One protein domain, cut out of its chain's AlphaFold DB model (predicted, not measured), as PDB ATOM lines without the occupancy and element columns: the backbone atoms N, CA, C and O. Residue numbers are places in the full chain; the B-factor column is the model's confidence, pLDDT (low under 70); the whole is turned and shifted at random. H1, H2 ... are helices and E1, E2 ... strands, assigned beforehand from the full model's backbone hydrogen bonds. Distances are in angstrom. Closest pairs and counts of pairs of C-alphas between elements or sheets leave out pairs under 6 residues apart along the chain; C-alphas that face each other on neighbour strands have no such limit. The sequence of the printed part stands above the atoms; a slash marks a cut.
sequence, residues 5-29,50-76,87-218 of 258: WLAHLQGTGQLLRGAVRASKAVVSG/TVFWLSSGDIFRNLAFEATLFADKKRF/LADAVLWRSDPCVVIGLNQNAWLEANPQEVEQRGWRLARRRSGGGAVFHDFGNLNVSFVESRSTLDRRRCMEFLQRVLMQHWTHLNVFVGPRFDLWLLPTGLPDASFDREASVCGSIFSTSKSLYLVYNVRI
ATOM      1  N   TRP A   5     346.932 306.371 449.087       30.34
ATOM      2  CA  TRP A   5     345.464 306.461 448.986       30.34
ATOM      3  C   TRP A   5     344.840 307.598 449.812       30.34
ATOM      4  O   TRP A   5     343.828 308.166 449.412       30.34
ATOM      5  N   LEU A   6     345.460 307.981 450.933       26.97
ATOM      6  CA  LEU A   6     344.951 309.037 451.821       26.97
ATOM      7  C   LEU A   6     345.056 310.448 451.219       26.97
ATOM      8  O   LEU A   6     344.188 311.278 451.476       26.97
ATOM      9  N   ALA A   7     346.054 310.706 450.369       28.56
ATOM     10  CA  ALA A   7     346.263 312.027 449.770       28.56
ATOM     11  C   ALA A   7     345.233 312.360 448.671       28.56
ATOM     12  O   ALA A   7     344.853 313.516 448.506       28.56
ATOM     13  N   HIS A   8     344.717 311.355 447.952       33.16
ATOM     14  CA  HIS A   8     343.697 311.559 446.911       33.16
ATOM     15  C   HIS A   8     342.266 311.663 447.479       33.16
ATOM     16  O   HIS A   8     341.406 312.301 446.877       33.16
ATOM     17  N   LEU A   9     342.029 311.098 448.674       35.06
ATOM     18  CA  LEU A   9     340.769 311.195 449.430       35.06
ATOM     19  C   LEU A   9     340.494 312.607 449.982       35.06
ATOM     20  O   LEU A   9     339.335 312.973 450.178       35.06
ATOM     21  N   GLN A  10     341.534 313.410 450.231       32.88
ATOM     22  CA  GLN A  10     341.377 314.775 450.747       32.88
ATOM     23  C   GLN A  10     340.887 315.765 449.676       32.88
ATOM     24  O   GLN A  10     340.081 316.639 449.997       32.88
ATOM     25  N   GLY A  11     341.281 315.590 448.407       34.09
ATOM     26  CA  GLY A  11     340.960 316.532 447.326       34.09
ATOM     27  C   GLY A  11     339.484 316.538 446.910       34.09
ATOM     28  O   GLY A  11     338.873 317.598 446.809       34.09
ATOM     29  N   THR A  12     338.860 315.365 446.751       40.56
ATOM     30  CA  THR A  12     337.432 315.254 446.372       40.56
ATOM     31  C   THR A  12     336.492 315.635 447.516       40.56
ATOM     32  O   THR A  12     335.432 316.213 447.289       40.56
ATOM     33  N   GLY A  13     336.899 315.378 448.762       36.78
ATOM     34  CA  GLY A  13     336.168 315.817 449.949       36.78
ATOM     35  C   GLY A  13     336.299 317.317 450.247       36.78
ATOM     36  O   GLY A  13     335.447 317.853 450.949       36.78
ATOM     37  N   GLN A  14     337.339 318.005 449.763       39.31
ATOM     38  CA  GLN A  14     337.474 319.472 449.849       39.31
ATOM     39  C   GLN A  14     336.624 320.200 448.800       39.31
ATOM     40  O   GLN A  14     336.035 321.237 449.092       39.31
ATOM     41  N   LEU A  15     336.500 319.598 447.621       41.53
ATOM     42  CA  LEU A  15     335.740 320.053 446.455       41.53
ATOM     43  C   LEU A  15     334.279 320.436 446.778       41.53
ATOM     44  O   LEU A  15     333.764 321.431 446.281       41.53
ATOM     45  N   LEU A  16     333.638 319.697 447.689       39.81
ATOM     46  CA  LEU A  16     332.270 319.972 448.149       39.81
ATOM     47  C   LEU A  16     332.194 320.844 449.409       39.81
ATOM     48  O   LEU A  16     331.161 321.463 449.649       39.81
ATOM     49  N   ARG A  17     333.275 320.943 450.195       38.72
ATOM     50  CA  ARG A  17     333.334 321.835 451.369       38.72
ATOM     51  C   ARG A  17     333.387 323.309 450.980       38.72
ATOM     52  O   ARG A  17     332.949 324.140 451.761       38.72
ATOM     53  N   GLY A  18     333.928 323.626 449.800       32.69
ATOM     54  CA  GLY A  18     333.974 324.998 449.285       32.69
ATOM     55  C   GLY A  18     332.650 325.477 448.680       32.69
ATOM     56  O   GLY A  18     332.336 326.658 448.768       32.69
ATOM     57  N   ALA A  19     331.865 324.570 448.087       36.91
ATOM     58  CA  ALA A  19     330.638 324.923 447.368       36.91
ATOM     59  C   ALA A  19     329.353 324.736 448.194       36.91
ATOM     60  O   ALA A  19     328.355 325.418 447.963       36.91
ATOM     61  N   VAL A  20     329.372 323.840 449.183       36.22
ATOM     62  CA  VAL A  20     328.320 323.758 450.194       36.22
ATOM     63  C   VAL A  20     328.802 324.565 451.392       36.22
ATOM     64  O   VAL A  20     329.807 324.212 452.005       36.22
ATOM     65  N   ARG A  21     328.064 325.607 451.791       38.56
ATOM     66  CA  ARG A  21     328.163 326.194 453.140       38.56
ATOM     67  C   ARG A  21     327.598 325.160 454.135       38.56
ATOM     68  O   ARG A  21     326.513 325.321 454.679       38.56
ATOM     69  N   ALA A  22     328.257 324.004 454.226       36.69
ATOM     70  CA  ALA A  22     327.860 322.873 455.042       36.69
ATOM     71  C   ALA A  22     328.411 323.115 456.433       36.69
ATOM     72  O   ALA A  22     329.621 323.041 456.646       36.69
ATOM     73  N   SER A  23     327.533 323.376 457.387       39.69
ATOM     74  CA  SER A  23     327.976 323.629 458.750       39.69
ATOM     75  C   SER A  23     328.474 322.373 459.473       39.69
ATOM     76  O   SER A  23     329.083 322.468 460.537       39.69
ATOM     77  N   LYS A  24     328.270 321.172 458.901       43.78
ATOM     78  CA  LYS A  24     328.780 319.914 459.464       43.78
ATOM     79  C   LYS A  24     328.966 318.824 458.403       43.78
ATOM     80  O   LYS A  24     328.004 318.400 457.762       43.78
ATOM     81  N   ALA A  25     330.199 318.337 458.252       40.97
ATOM     82  CA  ALA A  25     330.521 317.144 457.466       40.97
ATOM     83  C   ALA A  25     330.725 315.951 458.411       40.97
ATOM     84  O   ALA A  25     331.612 315.984 459.266       40.97
ATOM     85  N   VAL A  26     329.915 314.900 458.270       52.31
ATOM     86  CA  VAL A  26     330.026 313.678 459.081       52.31
ATOM     87  C   VAL A  26     330.624 312.571 458.219       52.31
ATOM     88  O   VAL A  26     329.993 312.097 457.275       52.31
ATOM     89  N   VAL A  27     331.851 312.161 458.547       43.47
ATOM     90  CA  VAL A  27     332.504 310.986 457.958       43.47
ATOM     91  C   VAL A  27     332.247 309.807 458.884       43.47
ATOM     92  O   VAL A  27     332.592 309.854 460.066       43.47
ATOM     93  N   SER A  28     331.632 308.753 458.355       37.75
ATOM     94  CA  SER A  28     331.392 307.513 459.096       37.75
ATOM     95  C   SER A  28     332.705 306.965 459.686       37.75
ATOM     96  O   SER A  28     333.592 306.529 458.947       37.75
ATOM     97  N   GLY A  29     332.828 307.019 461.021       35.19
ATOM     98  CA  GLY A  29     333.795 306.246 461.809       35.19
ATOM     99  C   GLY A  29     334.830 307.009 462.645       35.19
ATOM    100  O   GLY A  29     335.402 306.396 463.539       35.19
ATOM    101  N   THR A  50     323.321 319.190 456.793       86.12
ATOM    102  CA  THR A  50     324.357 318.184 457.040       86.12
ATOM    103  C   THR A  50     324.756 317.495 455.744       86.12
ATOM    104  O   THR A  50     323.906 317.065 454.965       86.12
ATOM    105  N   VAL A  51     326.066 317.333 455.551       89.88
ATOM    106  CA  VAL A  51     326.623 316.502 454.481       89.88
ATOM    107  C   VAL A  51     327.206 315.230 455.093       89.88
ATOM    108  O   VAL A  51     328.115 315.281 455.927       89.88
ATOM    109  N   PHE A  52     326.684 314.082 454.680       90.75
ATOM    110  CA  PHE A  52     327.157 312.761 455.076       90.75
ATOM    111  C   PHE A  52     328.091 312.207 454.006       90.75
ATOM    112  O   PHE A  52     327.740 312.187 452.831       90.75
ATOM    113  N   TRP A  53     329.259 311.722 454.414       92.00
ATOM    114  CA  TRP A  53     330.180 311.003 453.536       92.00
ATOM    115  C   TRP A  53     330.328 309.564 454.026       92.00
ATOM    116  O   TRP A  53     330.911 309.312 455.089       92.00
ATOM    117  N   LEU A  54     329.789 308.613 453.262       91.62
ATOM    118  CA  LEU A  54     329.854 307.198 453.603       91.62
ATOM    119  C   LEU A  54     331.172 306.605 453.103       91.62
ATOM    120  O   LEU A  54     331.527 306.700 451.930       91.62
ATOM    121  N   SER A  55     331.894 305.969 454.018       90.62
ATOM    122  CA  SER A  55     333.154 305.265 453.758       90.62
ATOM    123  C   SER A  55     332.957 303.804 453.332       90.62
ATOM    124  O   SER A  55     333.932 303.108 453.064       90.62
ATOM    125  N   SER A  56     331.709 303.328 453.278       91.69
ATOM    126  CA  SER A  56     331.363 301.945 452.944       91.69
ATOM    127  C   SER A  56     331.271 301.745 451.431       91.69
ATOM    128  O   SER A  56     330.524 302.462 450.774       91.69
ATOM    129  N   GLY A  57     331.959 300.728 450.898       90.50
ATOM    130  CA  GLY A  57     331.744 300.226 449.530       90.50
ATOM    131  C   GLY A  57     330.504 299.332 449.401       90.50
ATOM    132  O   GLY A  57     330.026 299.057 448.304       90.50
ATOM    133  N   ASP A  58     329.917 298.907 450.521       94.56
ATOM    134  CA  ASP A  58     328.755 298.027 450.503       94.56
ATOM    135  C   ASP A  58     327.471 298.765 450.107       94.56
ATOM    136  O   ASP A  58     326.960 299.595 450.866       94.56
ATOM    137  N   ILE A  59     326.931 298.406 448.938       93.38
ATOM    138  CA  ILE A  59     325.673 298.936 448.409       93.38
ATOM    139  C   ILE A  59     324.504 298.774 449.386       93.38
ATOM    140  O   ILE A  59     323.712 299.701 449.540       93.38
ATOM    141  N   PHE A  60     324.409 297.654 450.107       96.12
ATOM    142  CA  PHE A  60     323.294 297.416 451.022       96.12
ATOM    143  C   PHE A  60     323.358 298.346 452.232       96.12
ATOM    144  O   PHE A  60     322.341 298.915 452.625       96.12
ATOM    145  N   ARG A  61     324.558 298.578 452.780       95.56
ATOM    146  CA  ARG A  61     324.764 299.541 453.875       95.56
ATOM    147  C   ARG A  61     324.474 300.969 453.437       95.56
ATOM    148  O   ARG A  61     323.842 301.707 454.189       95.56
ATOM    149  N   ASN A  62     324.903 301.349 452.236       92.88
ATOM    150  CA  ASN A  62     324.670 302.691 451.707       92.88
ATOM    151  C   ASN A  62     323.167 302.951 451.498       92.88
ATOM    152  O   ASN A  62     322.644 303.949 451.993       92.88
ATOM    153  N   LEU A  63     322.447 302.005 450.880       91.81
ATOM    154  CA  LEU A  63     320.992 302.089 450.707       91.81
ATOM    155  C   LEU A  63     320.235 302.055 452.044       91.81
ATOM    156  O   LEU A  63     319.244 302.770 452.206       91.81
ATOM    157  N   ALA A  64     320.694 301.258 453.013       93.31
ATOM    158  CA  ALA A  64     320.100 301.204 454.346       93.31
ATOM    159  C   ALA A  64     320.284 302.522 455.109       93.31
ATOM    160  O   ALA A  64     319.336 303.002 455.734       93.31
ATOM    161  N   PHE A  65     321.471 303.137 455.033       92.81
ATOM    162  CA  PHE A  65     321.731 304.444 455.637       92.81
ATOM    163  C   PHE A  65     320.796 305.503 455.060       92.81
ATOM    164  O   PHE A  65     320.139 306.224 455.805       92.81
ATOM    165  N   GLU A  66     320.687 305.553 453.735       88.44
ATOM    166  CA  GLU A  66     319.813 306.495 453.046       88.44
ATOM    167  C   GLU A  66     318.340 306.310 453.435       88.44
ATOM    168  O   GLU A  66     317.659 307.273 453.800       88.44
ATOM    169  N   ALA A  67     317.858 305.065 453.436       87.25
ATOM    170  CA  ALA A  67     316.497 304.740 453.844       87.25
ATOM    171  C   ALA A  67     316.219 305.111 455.310       87.25
ATOM    172  O   ALA A  67     315.119 305.566 455.625       87.25
ATOM    173  N   THR A  68     317.203 304.921 456.191       89.56
ATOM    174  CA  THR A  68     317.099 305.249 457.619       89.56
ATOM    175  C   THR A  68     317.094 306.756 457.834       89.56
ATOM    176  O   THR A  68     316.250 307.260 458.572       89.56
ATOM    177  N   LEU A  69     317.984 307.484 457.151       87.38
ATOM    178  CA  LEU A  69     318.027 308.940 457.206       87.38
ATOM    179  C   LEU A  69     316.683 309.518 456.765       87.38
ATOM    180  O   LEU A  69     316.114 310.332 457.481       87.38
ATOM    181  N   PHE A  70     316.138 309.046 455.644       83.31
ATOM    182  CA  PHE A  70     314.834 309.492 455.158       83.31
ATOM    183  C   PHE A  70     313.669 309.130 456.096       83.31
ATOM    184  O   PHE A  70     312.692 309.873 456.189       83.31
ATOM    185  N   ALA A  71     313.751 308.001 456.808       84.81
ATOM    186  CA  ALA A  71     312.717 307.589 457.756       84.81
ATOM    187  C   ALA A  71     312.627 308.502 458.995       84.81
ATOM    188  O   ALA A  71     311.598 308.490 459.680       84.81
ATOM    189  N   ASP A  72     313.649 309.319 459.272       83.94
ATOM    190  CA  ASP A  72     313.636 310.301 460.356       83.94
ATOM    191  C   ASP A  72     312.731 311.499 460.021       83.94
ATOM    192  O   ASP A  72     313.153 312.578 459.601       83.94
ATOM    193  N   LYS A  73     311.428 311.311 460.243       72.12
ATOM    194  CA  LYS A  73     310.411 312.343 460.000       72.12
ATOM    195  C   LYS A  73     310.630 313.599 460.844       72.12
ATOM    196  O   LYS A  73     310.277 314.680 460.389       72.12
ATOM    197  N   LYS A  74     311.197 313.488 462.053       76.50
ATOM    198  CA  LYS A  74     311.416 314.641 462.951       76.50
ATOM    199  C   LYS A  74     312.490 315.582 462.405       76.50
ATOM    200  O   LYS A  74     312.445 316.791 462.641       76.50
ATOM    201  N   ARG A  75     313.442 315.028 461.653       76.19
ATOM    202  CA  ARG A  75     314.522 315.772 461.001       76.19
ATOM    203  C   ARG A  75     314.039 316.637 459.838       76.19
ATOM    204  O   ARG A  75     314.583 317.721 459.632       76.19
ATOM    205  N   PHE A  76     313.019 316.188 459.109       74.94
ATOM    206  CA  PHE A  76     312.490 316.875 457.922       74.94
ATOM    207  C   PHE A  76     311.088 317.472 458.118       74.94
ATOM    208  O   PHE A  76     310.441 317.862 457.146       74.94
ATOM    209  N   LEU A  87     317.525 323.713 453.405       60.75
ATOM    210  CA  LEU A  87     318.072 323.016 452.241       60.75
ATOM    211  C   LEU A  87     318.244 321.533 452.607       60.75
ATOM    212  O   LEU A  87     318.467 321.188 453.767       60.75
ATOM    213  N   ALA A  88     318.097 320.653 451.622       75.31
ATOM    214  CA  ALA A  88     318.205 319.209 451.801       75.31
ATOM    215  C   ALA A  88     319.534 318.793 452.461       75.31
ATOM    216  O   ALA A  88     320.593 319.353 452.163       75.31
ATOM    217  N   ASP A  89     319.491 317.761 453.310       85.44
ATOM    218  CA  ASP A  89     320.714 317.068 453.718       85.44
ATOM    219  C   ASP A  89     321.259 316.293 452.507       85.44
ATOM    220  O   ASP A  89     320.489 315.767 451.704       85.44
ATOM    221  N   ALA A  90     322.582 316.208 452.367       86.62
ATOM    222  CA  ALA A  90     323.216 315.493 451.260       86.62
ATOM    223  C   ALA A  90     323.961 314.258 451.770       86.62
ATOM    224  O   ALA A  90     324.691 314.336 452.758       86.62
ATOM    225  N   VAL A  91     323.824 313.126 451.086       87.88
ATOM    226  CA  VAL A  91     324.571 311.893 451.358       87.88
ATOM    227  C   VAL A  91     325.430 311.575 450.153       87.88
ATOM    228  O   VAL A  91     324.925 311.471 449.043       87.88
ATOM    229  N   LEU A  92     326.724 311.400 450.368       87.94
ATOM    230  CA  LEU A  92     327.682 311.053 449.338       87.94
ATOM    231  C   LEU A  92     328.305 309.707 449.637       87.94
ATOM    232  O   LEU A  92     328.771 309.464 450.753       87.94
ATOM    233  N   TRP A  93     328.318 308.840 448.638       87.69
ATOM    234  CA  TRP A  93     328.812 307.484 448.790       87.69
ATOM    235  C   TRP A  93     329.272 306.902 447.459       87.69
ATOM    236  O   TRP A  93     328.907 307.371 446.387       87.69
ATOM    237  N   ARG A  94     330.106 305.872 447.534       86.00
ATOM    238  CA  ARG A  94     330.517 305.048 446.395       86.00
ATOM    239  C   ARG A  94     330.291 303.596 446.764       86.00
ATOM    240  O   ARG A  94     330.293 303.271 447.950       86.00
ATOM    241  N   SER A  95     330.107 302.741 445.770       87.50
ATOM    242  CA  SER A  95     329.958 301.308 445.996       87.50
ATOM    243  C   SER A  95     331.014 300.509 445.253       87.50
ATOM    244  O   SER A  95     331.536 300.948 444.231       87.50
ATOM    245  N   ASP A  96     331.306 299.329 445.789       91.75
ATOM    246  CA  ASP A  96     331.943 298.255 445.039       91.75
ATOM    247  C   ASP A  96     331.053 297.888 443.831       91.75
ATOM    248  O   ASP A  96     329.847 298.158 443.871       91.75
ATOM    249  N   PRO A  97     331.611 297.268 442.774       90.81
ATOM    250  CA  PRO A  97     330.861 296.878 441.587       90.81
ATOM    251  C   PRO A  97     329.517 296.195 441.885       90.81
ATOM    252  O   PRO A  97     329.461 295.128 442.509       90.81
ATOM    253  N   CYS A  98     328.420 296.825 441.464       88.69
ATOM    254  CA  CYS A  98     327.073 296.327 441.723       88.69
ATOM    255  C   CYS A  98     326.046 296.813 440.698       88.69
ATOM    256  O   CYS A  98     326.158 297.907 440.151       88.69
ATOM    257  N   VAL A  99     324.993 296.025 440.506       87.81
ATOM    258  CA  VAL A  99     323.789 296.408 439.769       87.81
ATOM    259  C   VAL A  99     322.727 296.869 440.762       87.81
ATOM    260  O   VAL A  99     322.423 296.174 441.733       87.81
ATOM    261  N   VAL A 100     322.140 298.039 440.517       86.06
ATOM    262  CA  VAL A 100     321.077 298.616 441.341       86.06
ATOM    263  C   VAL A 100     319.818 298.812 440.507       86.06
ATOM    264  O   VAL A 100     319.761 299.686 439.644       86.06
ATOM    265  N   ILE A 101     318.775 298.043 440.807       84.56
ATOM    266  CA  ILE A 101     317.468 298.124 440.144       84.56
ATOM    267  C   ILE A 101     316.502 299.023 440.921       84.56
ATOM    268  O   ILE A 101     316.597 299.151 442.148       84.56
ATOM    269  N   GLY A 102     315.574 299.661 440.208       81.12
ATOM    270  CA  GLY A 102     314.519 300.485 440.793       81.12
ATOM    271  C   GLY A 102     313.476 299.673 441.561       81.12
ATOM    272  O   GLY A 102     313.352 298.459 441.392       81.12
ATOM    273  N   LEU A 103     312.688 300.355 442.398       85.25
ATOM    274  CA  LEU A 103     311.718 299.728 443.303       85.25
ATOM    275  C   LEU A 103     310.797 298.716 442.605       85.25
ATOM    276  O   LEU A 103     310.662 297.600 443.093       85.25
ATOM    277  N   ASN A 104     310.235 299.081 441.451       87.19
ATOM    278  CA  ASN A 104     309.210 298.294 440.755       87.19
ATOM    279  C   ASN A 104     309.747 297.489 439.559       87.19
ATOM    280  O   ASN A 104     308.960 297.005 438.757       87.19
ATOM    281  N   GLN A 105     311.067 297.365 439.401       81.62
ATOM    282  CA  GLN A 105     311.641 296.664 438.249       81.62
ATOM    283  C   GLN A 105     311.759 295.154 438.462       81.62
ATOM    284  O   GLN A 105     312.035 294.691 439.576       81.62
ATOM    285  N   ASN A 106     311.635 294.377 437.389       86.94
ATOM    286  CA  ASN A 106     311.925 292.950 437.421       86.94
ATOM    287  C   ASN A 106     313.437 292.714 437.264       86.94
ATOM    288  O   ASN A 106     314.032 293.071 436.254       86.94
ATOM    289  N   ALA A 107     314.057 292.081 438.263       87.44
ATOM    290  CA  ALA A 107     315.496 291.831 438.277       87.44
ATOM    291  C   ALA A 107     315.985 291.001 437.078       87.44
ATOM    292  O   ALA A 107     317.063 291.281 436.569       87.44
ATOM    293  N   TRP A 108     315.197 290.019 436.629       85.12
ATOM    294  CA  TRP A 108     315.552 289.130 435.515       85.12
ATOM    295  C   TRP A 108     315.392 289.787 434.143       85.12
ATOM    296  O   TRP A 108     315.990 289.320 433.180       85.12
ATOM    297  N   LEU A 109     314.587 290.850 434.042       82.44
ATOM    298  CA  LEU A 109     314.438 291.602 432.793       82.44
ATOM    299  C   LEU A 109     315.531 292.662 432.641       82.44
ATOM    300  O   LEU A 109     315.955 292.932 431.522       82.44
ATOM    301  N   GLU A 110     315.977 293.242 433.757       76.62
ATOM    302  CA  GLU A 110     316.934 294.356 433.789       76.62
ATOM    303  C   GLU A 110     318.397 293.921 433.917       76.62
ATOM    304  O   GLU A 110     319.315 294.683 433.611       76.62
ATOM    305  N   ALA A 111     318.631 292.721 434.436       81.00
ATOM    306  CA  ALA A 111     319.956 292.191 434.700       81.00
ATOM    307  C   ALA A 111     319.964 290.678 434.489       81.00
ATOM    308  O   ALA A 111     318.920 290.033 434.515       81.00
ATOM    309  N   ASN A 112     321.154 290.101 434.338       85.38
ATOM    310  CA  ASN A 112     321.359 288.662 434.455       85.38
ATOM    311  C   ASN A 112     321.887 288.347 435.867       85.38
ATOM    312  O   ASN A 112     323.089 288.511 436.103       85.38
ATOM    313  N   PRO A 113     321.040 287.913 436.827       86.50
ATOM    314  CA  PRO A 113     321.482 287.681 438.201       86.50
ATOM    315  C   PRO A 113     322.601 286.641 438.306       86.50
ATOM    316  O   PRO A 113     323.484 286.795 439.145       86.50
ATOM    317  N   GLN A 114     322.603 285.633 437.424       87.56
ATOM    318  CA  GLN A 114     323.637 284.598 437.398       87.56
ATOM    319  C   GLN A 114     324.997 285.187 437.023       87.56
ATOM    320  O   GLN A 114     325.999 284.894 437.662       87.56
ATOM    321  N   GLU A 115     325.040 286.059 436.015       84.94
ATOM    322  CA  GLU A 115     326.289 286.709 435.617       84.94
ATOM    323  C   GLU A 115     326.773 287.715 436.670       84.94
ATOM    324  O   GLU A 115     327.970 287.797 436.947       84.94
ATOM    325  N   VAL A 116     325.850 288.452 437.298       86.50
ATOM    326  CA  VAL A 116     326.174 289.358 438.412       86.50
ATOM    327  C   VAL A 116     326.832 288.581 439.556       86.50
ATOM    328  O   VAL A 116     327.878 288.999 440.055       86.50
ATOM    329  N   GLU A 117     326.272 287.427 439.922       90.00
ATOM    330  CA  GLU A 117     326.819 286.547 440.956       90.00
ATOM    331  C   GLU A 117     328.179 285.952 440.556       90.00
ATOM    332  O   GLU A 117     329.135 286.042 441.327       90.00
ATOM    333  N   GLN A 118     328.311 285.425 439.333       91.12
ATOM    334  CA  GLN A 118     329.568 284.856 438.822       91.12
ATOM    335  C   GLN A 118     330.721 285.865 438.819       91.12
ATOM    336  O   GLN A 118     331.871 285.503 439.061       91.12
ATOM    337  N   ARG A 119     330.424 287.144 438.567       89.62
ATOM    338  CA  ARG A 119     331.414 288.230 438.588       89.62
ATOM    339  C   ARG A 119     331.718 288.748 440.000       89.62
ATOM    340  O   ARG A 119     332.544 289.648 440.150       89.62
ATOM    341  N   GLY A 120     331.070 288.197 441.029       91.88
ATOM    342  CA  GLY A 120     331.213 288.627 442.419       91.88
ATOM    343  C   GLY A 120     330.604 290.004 442.695       91.88
ATOM    344  O   GLY A 120     330.983 290.669 443.661       91.88
ATOM    345  N   TRP A 121     329.694 290.463 441.837       93.00
ATOM    346  CA  TRP A 121     329.008 291.740 441.988       93.00
ATOM    347  C   TRP A 121     327.732 291.577 442.803       93.00
ATOM    348  O   TRP A 121     327.168 290.492 442.932       93.00
ATOM    349  N   ARG A 122     327.254 292.685 443.366       93.31
ATOM    350  CA  ARG A 122     325.998 292.692 444.126       93.31
ATOM    351  C   ARG A 122     324.837 293.120 443.245       93.31
ATOM    352  O   ARG A 122     324.986 294.030 442.437       93.31
ATOM    353  N   LEU A 123     323.672 292.516 443.457       92.75
ATOM    354  CA  LEU A 123     322.401 292.977 442.908       92.75
ATOM    355  C   LEU A 123     321.560 293.559 444.046       92.75
ATOM    356  O   LEU A 123     321.235 292.858 445.003       92.75
ATOM    357  N   ALA A 124     321.222 294.842 443.962       93.81
ATOM    358  CA  ALA A 124     320.461 295.538 444.991       93.81
ATOM    359  C   ALA A 124     319.219 296.212 444.409       93.81
ATOM    360  O   ALA A 124     319.249 296.777 443.320       93.81
ATOM    361  N   ARG A 125     318.126 296.212 445.172       92.19
ATOM    362  CA  ARG A 125     316.926 296.992 444.861       92.19
ATOM    363  C   ARG A 125     316.913 298.244 445.722       92.19
ATOM    364  O   ARG A 125     316.908 298.153 446.949       92.19
ATOM    365  N   ARG A 126     316.883 299.417 445.096       88.06
ATOM    366  CA  ARG A 126     316.722 300.678 445.833       88.06
ATOM    367  C   ARG A 126     315.243 300.944 446.104       88.06
ATOM    368  O   ARG A 126     314.374 300.552 445.331       88.06
ATOM    369  N   ARG A 127     314.948 301.667 447.189       83.00
ATOM    370  CA  ARG A 127     313.568 302.076 447.523       83.00
ATOM    371  C   ARG A 127     312.986 303.088 446.537       83.00
ATOM    372  O   ARG A 127     311.799 303.391 446.598       83.00
ATOM    373  N   SER A 128     313.831 303.661 445.692       76.62
ATOM    374  CA  SER A 128     313.465 304.687 444.742       76.62
ATOM    375  C   SER A 128     313.121 304.118 443.360       76.62
ATOM    376  O   SER A 128     313.593 303.047 442.984       76.62
ATOM    377  N   GLY A 129     312.238 304.793 442.613       72.88
ATOM    378  CA  GLY A 129     311.775 304.336 441.291       72.88
ATOM    379  C   GLY A 129     312.824 304.490 440.177       72.88
ATOM    380  O   GLY A 129     313.982 304.799 440.444       72.88
ATOM    381  N   GLY A 130     312.439 304.350 438.910       74.75
ATOM    382  CA  GLY A 130     313.336 304.533 437.751       74.75
ATOM    383  C   GLY A 130     314.067 303.257 437.319       74.75
ATOM    384  O   GLY A 130     313.753 302.181 437.817       74.75
ATOM    385  N   GLY A 131     315.031 303.409 436.405       73.62
ATOM    386  CA  GLY A 131     315.697 302.303 435.703       73.62
ATOM    387  C   GLY A 131     316.813 301.592 436.478       73.62
ATOM    388  O   GLY A 131     317.162 301.990 437.596       73.62
ATOM    389  N   ALA A 132     317.397 300.564 435.872       78.69
ATOM    390  CA  ALA A 132     318.534 299.835 436.415       78.69
ATOM    391  C   ALA A 132     319.844 300.562 436.093       78.69
ATOM    392  O   ALA A 132     320.003 301.146 435.022       78.69
ATOM    393  N   VAL A 133     320.784 300.556 437.037       78.62
ATOM    394  CA  VAL A 133     322.087 301.216 436.887       78.62
ATOM    395  C   VAL A 133     323.206 300.319 437.394       78.62
ATOM    396  O   VAL A 133     323.038 299.589 438.369       78.62
ATOM    397  N   PHE A 134     324.365 300.395 436.748       82.75
ATOM    398  CA  PHE A 134     325.586 299.754 437.222       82.75
ATOM    399  C   PHE A 134     326.456 300.772 437.958       82.75
ATOM    400  O   PHE A 134     326.655 301.889 437.475       82.75
ATOM    401  N   HIS A 135     326.957 300.393 439.131       83.00
ATOM    402  CA  HIS A 135     327.900 301.179 439.913       83.00
ATOM    403  C   HIS A 135     329.268 300.512 439.882       83.00
ATOM    404  O   HIS A 135     329.368 299.300 440.050       83.00
ATOM    405  N   ASP A 136     330.311 301.320 439.749       81.69
ATOM    406  CA  ASP A 136     331.706 300.956 439.959       81.69
ATOM    407  C   ASP A 136     332.390 301.960 440.912       81.69
ATOM    408  O   ASP A 136     331.770 302.886 441.443       81.69
ATOM    409  N   PHE A 137     333.703 301.809 441.109       81.81
ATOM    410  CA  PHE A 137     334.505 302.655 442.007       81.81
ATOM    411  C   PHE A 137     334.540 304.148 441.646       81.81
ATOM    412  O   PHE A 137     335.053 304.978 442.409       81.81
ATOM    413  N   GLY A 138     334.018 304.498 440.484       74.25
ATOM    414  CA  GLY A 138     333.906 305.849 439.994       74.25
ATOM    415  C   GLY A 138     332.582 306.529 440.019       74.25
ATOM    416  O   GLY A 138     332.494 307.725 439.728       74.25
ATOM    417  N   ASN A 139     331.546 305.751 440.276       78.31
ATOM    418  CA  ASN A 139     330.227 306.284 440.475       78.31
ATOM    419  C   ASN A 139     330.178 306.865 441.887       78.31
ATOM    420  O   ASN A 139     330.119 306.136 442.877       78.31
ATOM    421  N   LEU A 140     330.257 308.191 441.974       81.25
ATOM    422  CA  LEU A 140     329.924 308.964 443.158       81.25
ATOM    423  C   LEU A 140     328.416 309.177 443.203       81.25
ATOM    424  O   LEU A 140     327.858 309.961 442.448       81.25
ATOM    425  N   ASN A 141     327.758 308.528 444.142       84.62
ATOM    426  CA  ASN A 141     326.327 308.656 444.334       84.62
ATOM    427  C   ASN A 141     326.066 309.780 445.339       84.62
ATOM    428  O   ASN A 141     326.695 309.841 446.398       84.62
ATOM    429  N   VAL A 142     325.171 310.691 444.978       86.12
ATOM    430  CA  VAL A 142     324.782 311.876 445.739       86.12
ATOM    431  C   VAL A 142     323.279 311.824 445.953       86.12
ATOM    432  O   VAL A 142     322.509 311.942 445.003       86.12
ATOM    433  N   SER A 143     322.860 311.673 447.203       86.06
ATOM    434  CA  SER A 143     321.455 311.644 447.587       86.06
ATOM    435  C   SER A 143     321.075 312.941 448.298       86.06
ATOM    436  O   SER A 143     321.646 313.251 449.342       86.06
ATOM    437  N   PHE A 144     320.112 313.697 447.769       86.00
ATOM    438  CA  PHE A 144     319.505 314.832 448.473       86.00
ATOM    439  C   PHE A 144     318.260 314.361 449.217       86.00
ATOM    440  O   PHE A 144     317.323 313.820 448.618       86.00
ATOM    441  N   VAL A 145     318.258 314.572 450.530       83.75
ATOM    442  CA  VAL A 145     317.226 314.099 451.448       83.75
ATOM    443  C   VAL A 145     316.522 315.299 452.071       83.75
ATOM    444  O   VAL A 145     317.111 316.091 452.808       83.75
ATOM    445  N   GLU A 146     315.239 315.428 451.755       80.19
ATOM    446  CA  GLU A 146     314.356 316.483 452.242       80.19
ATOM    447  C   GLU A 146     312.919 315.951 452.342       80.19
ATOM    448  O   GLU A 146     312.617 314.842 451.895       80.19
ATOM    449  N   SER A 147     312.006 316.747 452.904       77.44
ATOM    450  CA  SER A 147     310.580 316.431 452.851       77.44
ATOM    451  C   SER A 147     310.055 316.495 451.414       77.44
ATOM    452  O   SER A 147     310.366 317.412 450.653       77.44
ATOM    453  N   ARG A 148     309.159 315.565 451.067       72.12
ATOM    454  CA  ARG A 148     308.516 315.494 449.743       72.12
ATOM    455  C   ARG A 148     307.840 316.808 449.341       72.12
ATOM    456  O   ARG A 148     307.824 317.148 448.165       72.12
ATOM    457  N   SER A 149     307.256 317.525 450.301       73.81
ATOM    458  CA  SER A 149     306.526 318.769 450.040       73.81
ATOM    459  C   SER A 149     307.434 319.954 449.704       73.81
ATOM    460  O   SER A 149     306.936 320.991 449.277       73.81
ATOM    461  N   THR A 150     308.738 319.850 449.970       75.88
ATOM    462  CA  THR A 150     309.684 320.968 449.838       75.88
ATOM    463  C   THR A 150     310.818 320.691 448.856       75.88
ATOM    464  O   THR A 150     311.364 321.651 448.298       75.88
ATOM    465  N   LEU A 151     311.104 319.410 448.595       78.19
ATOM    466  CA  LEU A 151     312.163 318.957 447.706       78.19
ATOM    467  C   LEU A 151     311.968 319.465 446.272       78.19
ATOM    468  O   LEU A 151     311.036 319.076 445.564       78.19
ATOM    469  N   ASP A 152     312.904 320.297 445.828       82.56
ATOM    470  CA  ASP A 152     312.946 320.832 444.470       82.56
ATOM    471  C   ASP A 152     314.070 320.163 443.675       82.56
ATOM    472  O   ASP A 152     315.260 320.444 443.847       82.56
ATOM    473  N   ARG A 153     313.669 319.248 442.789       79.75
ATOM    474  CA  ARG A 153     314.596 318.434 441.994       79.75
ATOM    475  C   ARG A 153     315.418 319.268 441.024       79.75
ATOM    476  O   ARG A 153     316.600 318.994 440.846       79.75
ATOM    477  N   ARG A 154     314.801 320.289 440.418       84.25
ATOM    478  CA  ARG A 154     315.477 321.187 439.477       84.25
ATOM    479  C   ARG A 154     316.602 321.914 440.201       84.25
ATOM    480  O   ARG A 154     317.738 321.849 439.748       84.25
ATOM    481  N   ARG A 155     316.319 322.483 441.377       84.62
ATOM    482  CA  ARG A 155     317.333 323.177 442.188       84.62
ATOM    483  C   ARG A 155     318.477 322.269 442.628       84.62
ATOM    484  O   ARG A 155     319.620 322.716 442.650       84.62
ATOM    485  N   CYS A 156     318.197 321.008 442.966       83.00
ATOM    486  CA  CYS A 156     319.250 320.036 443.289       83.00
ATOM    487  C   CYS A 156     320.202 319.830 442.097       83.00
ATOM    488  O   CYS A 156     321.416 319.755 442.271       83.00
ATOM    489  N   MET A 157     319.658 319.793 440.880       81.56
ATOM    490  CA  MET A 157     320.438 319.646 439.647       81.56
ATOM    491  C   MET A 157     321.176 320.896 439.240       81.56
ATOM    492  O   MET A 157     322.353 320.805 438.928       81.56
ATOM    493  N   GLU A 158     320.548 322.058 439.329       86.88
ATOM    494  CA  GLU A 158     321.223 323.338 439.105       86.88
ATOM    495  C   GLU A 158     322.335 323.564 440.135       86.88
ATOM    496  O   GLU A 158     323.364 324.169 439.840       86.88
ATOM    497  N   PHE A 159     322.169 323.063 441.363       86.62
ATOM    498  CA  PHE A 159     323.244 323.042 442.348       86.62
ATOM    499  C   PHE A 159     324.408 322.159 441.880       86.62
ATOM    500  O   PHE A 159     325.531 322.653 441.805       86.62
ATOM    501  N   LEU A 160     324.160 320.895 441.514       83.31
ATOM    502  CA  LEU A 160     325.219 320.010 441.013       83.31
ATOM    503  C   LEU A 160     325.878 320.551 439.738       83.31
ATOM    504  O   LEU A 160     327.102 320.562 439.659       83.31
ATOM    505  N   GLN A 161     325.097 321.047 438.780       84.44
ATOM    506  CA  GLN A 161     325.571 321.687 437.554       84.44
ATOM    507  C   GLN A 161     326.560 322.810 437.878       84.44
ATOM    508  O   GLN A 161     327.687 322.793 437.386       84.44
ATOM    509  N   ARG A 162     326.178 323.744 438.763       88.50
ATOM    510  CA  ARG A 162     327.053 324.846 439.184       88.50
ATOM    511  C   ARG A 162     328.336 324.346 439.838       88.50
ATOM    512  O   ARG A 162     329.403 324.828 439.483       88.50
ATOM    513  N   VAL A 163     328.253 323.375 440.752       85.19
ATOM    514  CA  VAL A 163     329.438 322.798 441.416       85.19
ATOM    515  C   VAL A 163     330.388 322.161 440.399       85.19
ATOM    516  O   VAL A 163     331.597 322.382 440.460       85.19
ATOM    517  N   LEU A 164     329.845 321.386 439.456       81.25
ATOM    518  CA  LEU A 164     330.622 320.715 438.419       81.25
ATOM    519  C   LEU A 164     331.302 321.731 437.496       81.25
ATOM    520  O   LEU A 164     332.511 321.656 437.306       81.25
ATOM    521  N   MET A 165     330.559 322.704 436.971       82.00
ATOM    522  CA  MET A 165     331.103 323.714 436.056       82.00
ATOM    523  C   MET A 165     332.072 324.680 436.749       82.00
ATOM    524  O   MET A 165     333.019 325.152 436.128       82.00
ATOM    525  N   GLN A 166     331.889 324.951 438.045       86.12
ATOM    526  CA  GLN A 166     332.824 325.768 438.817       86.12
ATOM    527  C   GLN A 166     334.179 325.073 438.992       86.12
ATOM    528  O   GLN A 166     335.215 325.732 438.943       86.12
ATOM    529  N   HIS A 167     334.187 323.757 439.224       80.69
ATOM    530  CA  HIS A 167     335.437 323.023 439.426       80.69
ATOM    531  C   HIS A 167     336.088 322.571 438.116       80.69
ATOM    532  O   HIS A 167     337.311 322.594 437.988       80.69
ATOM    533  N   TRP A 168     335.280 322.190 437.131       79.56
ATOM    534  CA  TRP A 168     335.725 321.831 435.794       79.56
ATOM    535  C   TRP A 168     335.140 322.823 434.788       79.56
ATOM    536  O   TRP A 168     334.120 322.572 434.153       79.56
ATOM    537  N   THR A 169     335.830 323.950 434.628       81.31
ATOM    538  CA  THR A 169     335.399 325.100 433.811       81.31
ATOM    539  C   THR A 169     335.236 324.806 432.321       81.31
ATOM    540  O   THR A 169     334.605 325.577 431.607       81.31
ATOM    541  N   HIS A 170     335.796 323.696 431.843       77.75
ATOM    542  CA  HIS A 170     335.647 323.226 430.469       77.75
ATOM    543  C   HIS A 170     334.414 322.334 430.275       77.75
ATOM    544  O   HIS A 170     334.124 321.957 429.148       77.75
ATOM    545  N   LEU A 171     333.702 321.940 431.336       75.62
ATOM    546  CA  LEU A 171     332.489 321.144 431.172       75.62
ATOM    547  C   LEU A 171     331.314 322.035 430.804       75.62
ATOM    548  O   LEU A 171     331.085 323.076 431.416       75.62
ATOM    549  N   ASN A 172     330.520 321.552 429.856       77.00
ATOM    550  CA  ASN A 172     329.261 322.160 429.472       77.00
ATOM    551  C   ASN A 172     328.123 321.259 429.972       77.00
ATOM    552  O   ASN A 172     327.697 320.336 429.278       77.00
ATOM    553  N   VAL A 173     327.727 321.440 431.237       79.75
ATOM    554  CA  VAL A 173     326.729 320.591 431.909       79.75
ATOM    555  C   VAL A 173     325.368 321.279 431.883       79.75
ATOM    556  O   VAL A 173     325.292 322.456 432.220       79.75
ATOM    557  N   PHE A 174     324.293 320.547 431.578       80.75
ATOM    558  CA  PHE A 174     322.920 321.075 431.547       80.75
ATOM    559  C   PHE A 174     321.942 320.214 432.326       80.75
ATOM    560  O   PHE A 174     322.102 319.000 432.399       80.75
ATOM    561  N   VAL A 175     320.889 320.837 432.864       80.25
ATOM    562  CA  VAL A 175     319.770 320.111 433.478       80.25
ATOM    563  C   VAL A 175     318.700 319.824 432.428       80.25
ATOM    564  O   VAL A 175     317.950 320.718 432.027       80.25
ATOM    565  N   GLY A 176     318.589 318.562 432.034       72.94
ATOM    566  CA  GLY A 176     317.583 318.065 431.109       72.94
ATOM    567  C   GLY A 176     316.140 318.218 431.620       72.94
ATOM    568  O   GLY A 176     315.884 318.546 432.790       72.94
ATOM    569  N   PRO A 177     315.142 317.983 430.752       75.75
ATOM    570  CA  PRO A 177     313.726 318.120 431.091       75.75
ATOM    571  C   PRO A 177     313.260 317.099 432.137       75.75
ATOM    572  O   PRO A 177     312.302 317.355 432.866       75.75
ATOM    573  N   ARG A 178     313.953 315.957 432.263       67.06
ATOM    574  CA  ARG A 178     313.651 314.912 433.254       67.06
ATOM    575  C   ARG A 178     314.467 315.067 434.540       67.06
ATOM    576  O   ARG A 178     314.483 314.154 435.369       67.06
ATOM    577  N   PHE A 179     315.068 316.242 434.740       74.31
ATOM    578  CA  PHE A 179     315.945 316.580 435.866       74.31
ATOM    579  C   PHE A 179     317.216 315.737 435.928       74.31
ATOM    580  O   PHE A 179     317.787 315.577 436.998       74.31
ATOM    581  N   ASP A 180     317.620 315.180 434.796       70.62
ATOM    582  CA  ASP A 180     318.900 314.551 434.516       70.62
ATOM    583  C   ASP A 180     319.952 315.600 434.149       70.62
ATOM    584  O   ASP A 180     319.628 316.729 433.795       70.62
ATOM    585  N   LEU A 181     321.225 315.240 434.280       73.00
ATOM    586  CA  LEU A 181     322.343 316.114 433.935       73.00
ATOM    587  C   LEU A 181     322.985 315.602 432.639       73.00
ATOM    588  O   LEU A 181     323.296 314.415 432.504       73.00
ATOM    589  N   TRP A 182     323.136 316.485 431.662       74.44
ATOM    590  CA  TRP A 182     323.659 316.186 430.330       74.44
ATOM    591  C   TRP A 182     325.030 316.831 430.159       74.44
ATOM    592  O   TRP A 182     325.247 317.930 430.670       74.44
ATOM    593  N   LEU A 183     325.941 316.162 429.444       70.81
ATOM    594  CA  LEU A 183     327.166 316.791 428.945       70.81
ATOM    595  C   LEU A 183     326.933 317.192 427.505       70.81
ATOM    596  O   LEU A 183     326.635 316.327 426.684       70.81
ATOM    597  N   LEU A 184     327.129 318.462 427.189       69.94
ATOM    598  CA  LEU A 184     327.236 318.888 425.804       69.94
ATOM    599  C   LEU A 184     328.711 319.049 425.417       69.94
ATOM    600  O   LEU A 184     329.561 319.304 426.279       69.94
ATOM    601  N   PRO A 185     329.035 318.932 424.119       68.19
ATOM    602  CA  PRO A 185     330.332 319.341 423.607       68.19
ATOM    603  C   PRO A 185     330.680 320.782 424.014       68.19
ATOM    604  O   PRO A 185     329.822 321.668 424.099       68.19
ATOM    605  N   THR A 186     331.966 321.021 424.259       64.19
ATOM    606  CA  THR A 186     332.516 322.356 424.519       64.19
ATOM    607  C   THR A 186     332.267 323.292 423.337       64.19
ATOM    608  O   THR A 186     332.630 322.955 422.213       64.19
ATOM    609  N   GLY A 187     331.701 324.476 423.596       57.09
ATOM    610  CA  GLY A 187     331.540 325.543 422.597       57.09
ATOM    611  C   GLY A 187     330.152 325.677 421.958       57.09
ATOM    612  O   GLY A 187     329.970 326.561 421.126       57.09
ATOM    613  N   LEU A 188     329.168 324.858 422.345       58.53
ATOM    614  CA  LEU A 188     327.776 325.027 421.907       58.53
ATOM    615  C   LEU A 188     327.023 326.009 422.831       58.53
ATOM    616  O   LEU A 188     326.981 325.763 424.042       58.53
ATOM    617  N   PRO A 189     326.444 327.106 422.298       53.88
ATOM    618  CA  PRO A 189     325.676 328.064 423.086       53.88
ATOM    619  C   PRO A 189     324.296 327.520 423.498       53.88
ATOM    620  O   PRO A 189     323.646 326.779 422.764       53.88
ATOM    621  N   ASP A 190     323.845 327.972 424.668       53.41
ATOM    622  CA  ASP A 190     322.633 327.576 425.416       53.41
ATOM    623  C   ASP A 190     321.306 327.677 424.618       53.41
ATOM    624  O   ASP A 190     320.297 327.064 424.961       53.41
ATOM    625  N   ALA A 191     321.284 328.466 423.537       47.59
ATOM    626  CA  ALA A 191     320.054 328.916 422.881       47.59
ATOM    627  C   ALA A 191     319.706 328.217 421.552       47.59
ATOM    628  O   ALA A 191     318.596 328.408 421.063       47.59
ATOM    629  N   SER A 192     320.610 327.433 420.953       45.91
ATOM    630  CA  SER A 192     320.425 326.899 419.588       45.91
ATOM    631  C   SER A 192     320.196 325.389 419.513       45.91
ATOM    632  O   SER A 192     320.192 324.835 418.416       45.91
ATOM    633  N   PHE A 193     320.054 324.704 420.650       47.88
ATOM    634  CA  PHE A 193     319.828 323.262 420.667       47.88
ATOM    635  C   PHE A 193     318.338 322.962 420.834       47.88
ATOM    636  O   PHE A 193     317.765 323.227 421.894       47.88
ATOM    637  N   ASP A 194     317.714 322.394 419.796       43.06
ATOM    638  CA  ASP A 194     316.347 321.880 419.873       43.06
ATOM    639  C   ASP A 194     316.276 320.821 420.976       43.06
ATOM    640  O   ASP A 194     316.812 319.713 420.873       43.06
ATOM    641  N   ARG A 195     315.625 321.203 422.078       47.44
ATOM    642  CA  ARG A 195     315.560 320.445 423.337       47.44
ATOM    643  C   ARG A 195     314.842 319.095 423.210       47.44
ATOM    644  O   ARG A 195     314.928 318.292 424.135       47.44
ATOM    645  N   GLU A 196     314.169 318.844 422.088       38.56
ATOM    646  CA  GLU A 196     313.501 317.576 421.762       38.56
ATOM    647  C   GLU A 196     314.354 316.611 420.921       38.56
ATOM    648  O   GLU A 196     314.103 315.411 420.962       38.56
ATOM    649  N   ALA A 197     315.377 317.088 420.201       36.28
ATOM    650  CA  ALA A 197     316.075 316.307 419.168       36.28
ATOM    651  C   ALA A 197     317.529 315.923 419.512       36.28
ATOM    652  O   ALA A 197     318.240 315.360 418.677       36.28
ATOM    653  N   SER A 198     318.017 316.225 420.718       35.88
ATOM    654  CA  SER A 198     319.444 316.066 421.013       35.88
ATOM    655  C   SER A 198     319.851 314.622 421.313       35.88
ATOM    656  O   SER A 198     319.514 314.058 422.355       35.88
ATOM    657  N   VAL A 199     320.672 314.070 420.417       35.09
ATOM    658  CA  VAL A 199     321.540 312.894 420.604       35.09
ATOM    659  C   VAL A 199     322.668 313.254 421.588       35.09
ATOM    660  O   VAL A 199     323.847 313.264 421.249       35.09
ATOM    661  N   CYS A 200     322.318 313.664 422.805       37.25
ATOM    662  CA  CYS A 200     323.274 313.888 423.884       37.25
ATOM    663  C   CYS A 200     322.842 313.061 425.084       37.25
ATOM    664  O   CYS A 200     321.816 313.295 425.720       37.25
ATOM    665  N   GLY A 201     323.634 312.032 425.343       40.44
ATOM    666  CA  GLY A 201     323.391 311.069 426.399       40.44
ATOM    667  C   GLY A 201     323.427 311.695 427.788       40.44
ATOM    668  O   GLY A 201     324.203 312.604 428.096       40.44
ATOM    669  N   SER A 202     322.560 311.190 428.656       39.88
ATOM    670  CA  SER A 202     322.494 311.606 430.048       39.88
ATOM    671  C   SER A 202     323.682 311.019 430.805       39.88
ATOM    672  O   SER A 202     323.840 309.806 430.877       39.88
ATOM    673  N   ILE A 203     324.511 311.859 431.431       44.00
ATOM    674  CA  ILE A 203     325.576 311.349 432.314       44.00
ATOM    675  C   ILE A 203     324.962 310.751 433.600       44.00
ATOM    676  O   ILE A 203     325.566 309.902 434.254       44.00
ATOM    677  N   PHE A 204     323.754 311.189 433.974       48.38
ATOM    678  CA  PHE A 204     323.152 310.902 435.272       48.38
ATOM    679  C   PHE A 204     321.756 310.315 435.098       48.38
ATOM    680  O   PHE A 204     320.861 310.961 434.557       48.38
ATOM    681  N   SER A 205     321.556 309.109 435.626       44.09
ATOM    682  CA  SER A 205     320.220 308.543 435.792       44.09
ATOM    683  C   SER A 205     319.584 309.115 437.053       44.09
ATOM    684  O   SER A 205     320.207 309.147 438.120       44.09
ATOM    685  N   THR A 206     318.345 309.578 436.928       39.06
ATOM    686  CA  THR A 206     317.591 310.167 438.031       39.06
ATOM    687  C   THR A 206     316.468 309.235 438.421       39.06
ATOM    688  O   THR A 206     315.707 308.724 437.597       39.06
ATOM    689  N   SER A 207     316.347 308.999 439.718       41.88
ATOM    690  CA  SER A 207     315.218 308.256 440.244       41.88
ATOM    691  C   SER A 207     314.084 309.217 440.603       41.88
ATOM    692  O   SER A 207     314.272 310.162 441.372       41.88
ATOM    693  N   LYS A 208     312.874 308.973 440.081       35.28
ATOM    694  CA  LYS A 208     311.654 309.609 440.600       35.28
ATOM    695  C   LYS A 208     311.401 309.052 442.004       35.28
ATOM    696  O   LYS A 208     310.865 307.955 442.133       35.28
ATOM    697  N   SER A 209     311.787 309.788 443.045       35.09
ATOM    698  CA  SER A 209     311.491 309.386 444.419       35.09
ATOM    699  C   SER A 209     311.280 310.528 445.396       35.09
ATOM    700  O   SER A 209     311.524 311.694 445.098       35.09
ATOM    701  N   LEU A 210     310.819 310.127 446.582       32.62
ATOM    702  CA  LEU A 210     310.625 310.928 447.794       32.62
ATOM    703  C   LEU A 210     311.907 311.615 448.311       32.62
ATOM    704  O   LEU A 210     311.816 312.553 449.092       32.62
ATOM    705  N   TYR A 211     313.067 311.143 447.859       42.78
ATOM    706  CA  TYR A 211     314.410 311.700 448.004       42.78
ATOM    707  C   TYR A 211     315.175 311.365 446.719       42.78
ATOM    708  O   TYR A 211     314.858 310.383 446.042       42.78
ATOM    709  N   LEU A 212     316.134 312.194 446.329       45.78
ATOM    710  CA  LEU A 212     316.729 312.092 444.997       45.78
ATOM    711  C   LEU A 212     318.120 311.510 445.091       45.78
ATOM    712  O   LEU A 212     318.985 312.146 445.681       45.78
ATOM    713  N   VAL A 213     318.328 310.352 444.472       48.25
ATOM    714  CA  VAL A 213     319.659 309.773 444.268       48.25
ATOM    715  C   VAL A 213     320.130 310.128 442.876       48.25
ATOM    716  O   VAL A 213     319.430 309.859 441.897       48.25
ATOM    717  N   TYR A 214     321.321 310.700 442.812       55.75
ATOM    718  CA  TYR A 214     322.006 311.060 441.589       55.75
ATOM    719  C   TYR A 214     323.342 310.348 441.536       55.75
ATOM    720  O   TYR A 214     324.155 310.479 442.444       55.75
ATOM    721  N   ASN A 215     323.592 309.619 440.459       49.50
ATOM    722  CA  ASN A 215     324.867 308.944 440.268       49.50
ATOM    723  C   ASN A 215     325.772 309.856 439.435       49.50
ATOM    724  O   ASN A 215     325.616 309.958 438.223       49.50
ATOM    725  N   VAL A 216     326.693 310.550 440.097       47.28
ATOM    726  CA  VAL A 216     327.756 311.349 439.482       47.28
ATOM    727  C   VAL A 216     328.913 310.438 439.124       47.28
ATOM    728  O   VAL A 216     329.638 309.959 439.989       47.28
ATOM    729  N   ARG A 217     329.136 310.190 437.838       44.59
ATOM    730  CA  ARG A 217     330.288 309.397 437.416       44.59
ATOM    731  C   ARG A 217     331.514 310.280 437.189       44.59
ATOM    732  O   ARG A 217     331.532 311.094 436.272       44.59
ATOM    733  N   ILE A 218     332.554 310.084 437.998       35.09
ATOM    734  CA  ILE A 218     333.842 310.784 437.884       35.09
ATOM    735  C   ILE A 218     334.955 309.722 437.765       35.09
ATOM    736  O   ILE A 218     335.502 309.289 438.779       35.09
TER     737      ILE A 218
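This is residues 5 to 29, 50 to 76 and 87 to 218 of the 258 residues of the protein "BPL/LPL catalytic domain-containing protein" of Dibothriocephalus latus (UniProt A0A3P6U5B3). What does the model look like? A twisted sheet, in the order E1 E2 E3 E7 E10, runs through the body with H2 packed on one face; H2 also covers E5 of a small sheet, E5 E4 E6, which H3 and H4 adjoin. H5, near the edge strand E10, packs on the hairpin E8 and E9, and residues 5 to 12 of H1 stick out. What is it made of? 184 residues are printed, with five named helices and ten named strands in the order H1 E1 E2 H2 E3 E4 H3 H4 E5 E6 E7 H5 E8 E9 E10; the class is mixed, as are the two larger sheets. The whole is compact, with a radius of gyration of the C-alphas of 16.9 A and spans of 45 by 41 by 40 A.

Where are the strands? E1 is residues 24 to 27, E2 50 to 53, E3 89 to 93, E7 139 to 145, 18.7 A long, and E10 212 to 217, 15.8 A long, ending at C-alpha 217 (330.288, 309.397, 437.416). E5 is 122 to 125, E4 98 to 101, E6 133 to 135, E8 172 to 175 and E9 181 to 184. Where are the helices? H1 is residues 5 to 19, 23.7 A long, from C-alpha 5 (345.464, 306.461, 448.986); H2 is 59 to 71, H3 107 to 110, H4 113 to 118, and H5 153 to 167, 21.5 A long.

What joins the largest sheet? E2 is parallel to E1, N 26 and O 51 at 3.0 A, and to E3, N 52 and O 90 at 2.8 A. E7 is antiparallel to E3, N 91 and O 143 at 2.8 A, and to E10, N 142 and O 214 at 2.7 A. What is on the sheets? H2 makes two layers with the largest sheet, a helix on one face, over E3 and E7 at a height of 10.0 A. E4, H3 H4, E5 is a strand-helix-strand unit, parallel neighbour strands with helices between, its crossover right-handed; N 124 and O 99 are 2.9 A apart. Where are H1 and H5? They only just touch, with 3 pairs of C-alphas within 8 A, the closest Ala 19 and Val 163 at 6.4 A. How are the helix backbones? Every O i to N i+4 pair is within hydrogen-bond range in H2, H4 and H5; H1 has 3 of 11, and 2 of 12 O i to N i+3 pairs, and H3 is too short for such a pair.

Where is the printed part cut? Residues 30 to 49 and 77 to 86 are not printed, with gaps of 15.9 A and 10.1 A between C-alphas. Which link is long, and where is confidence low? E9 to E10 is long, 27 residues; pLDDT is under 70 at residues 5 to 29, 87, 178 and 184 to 218.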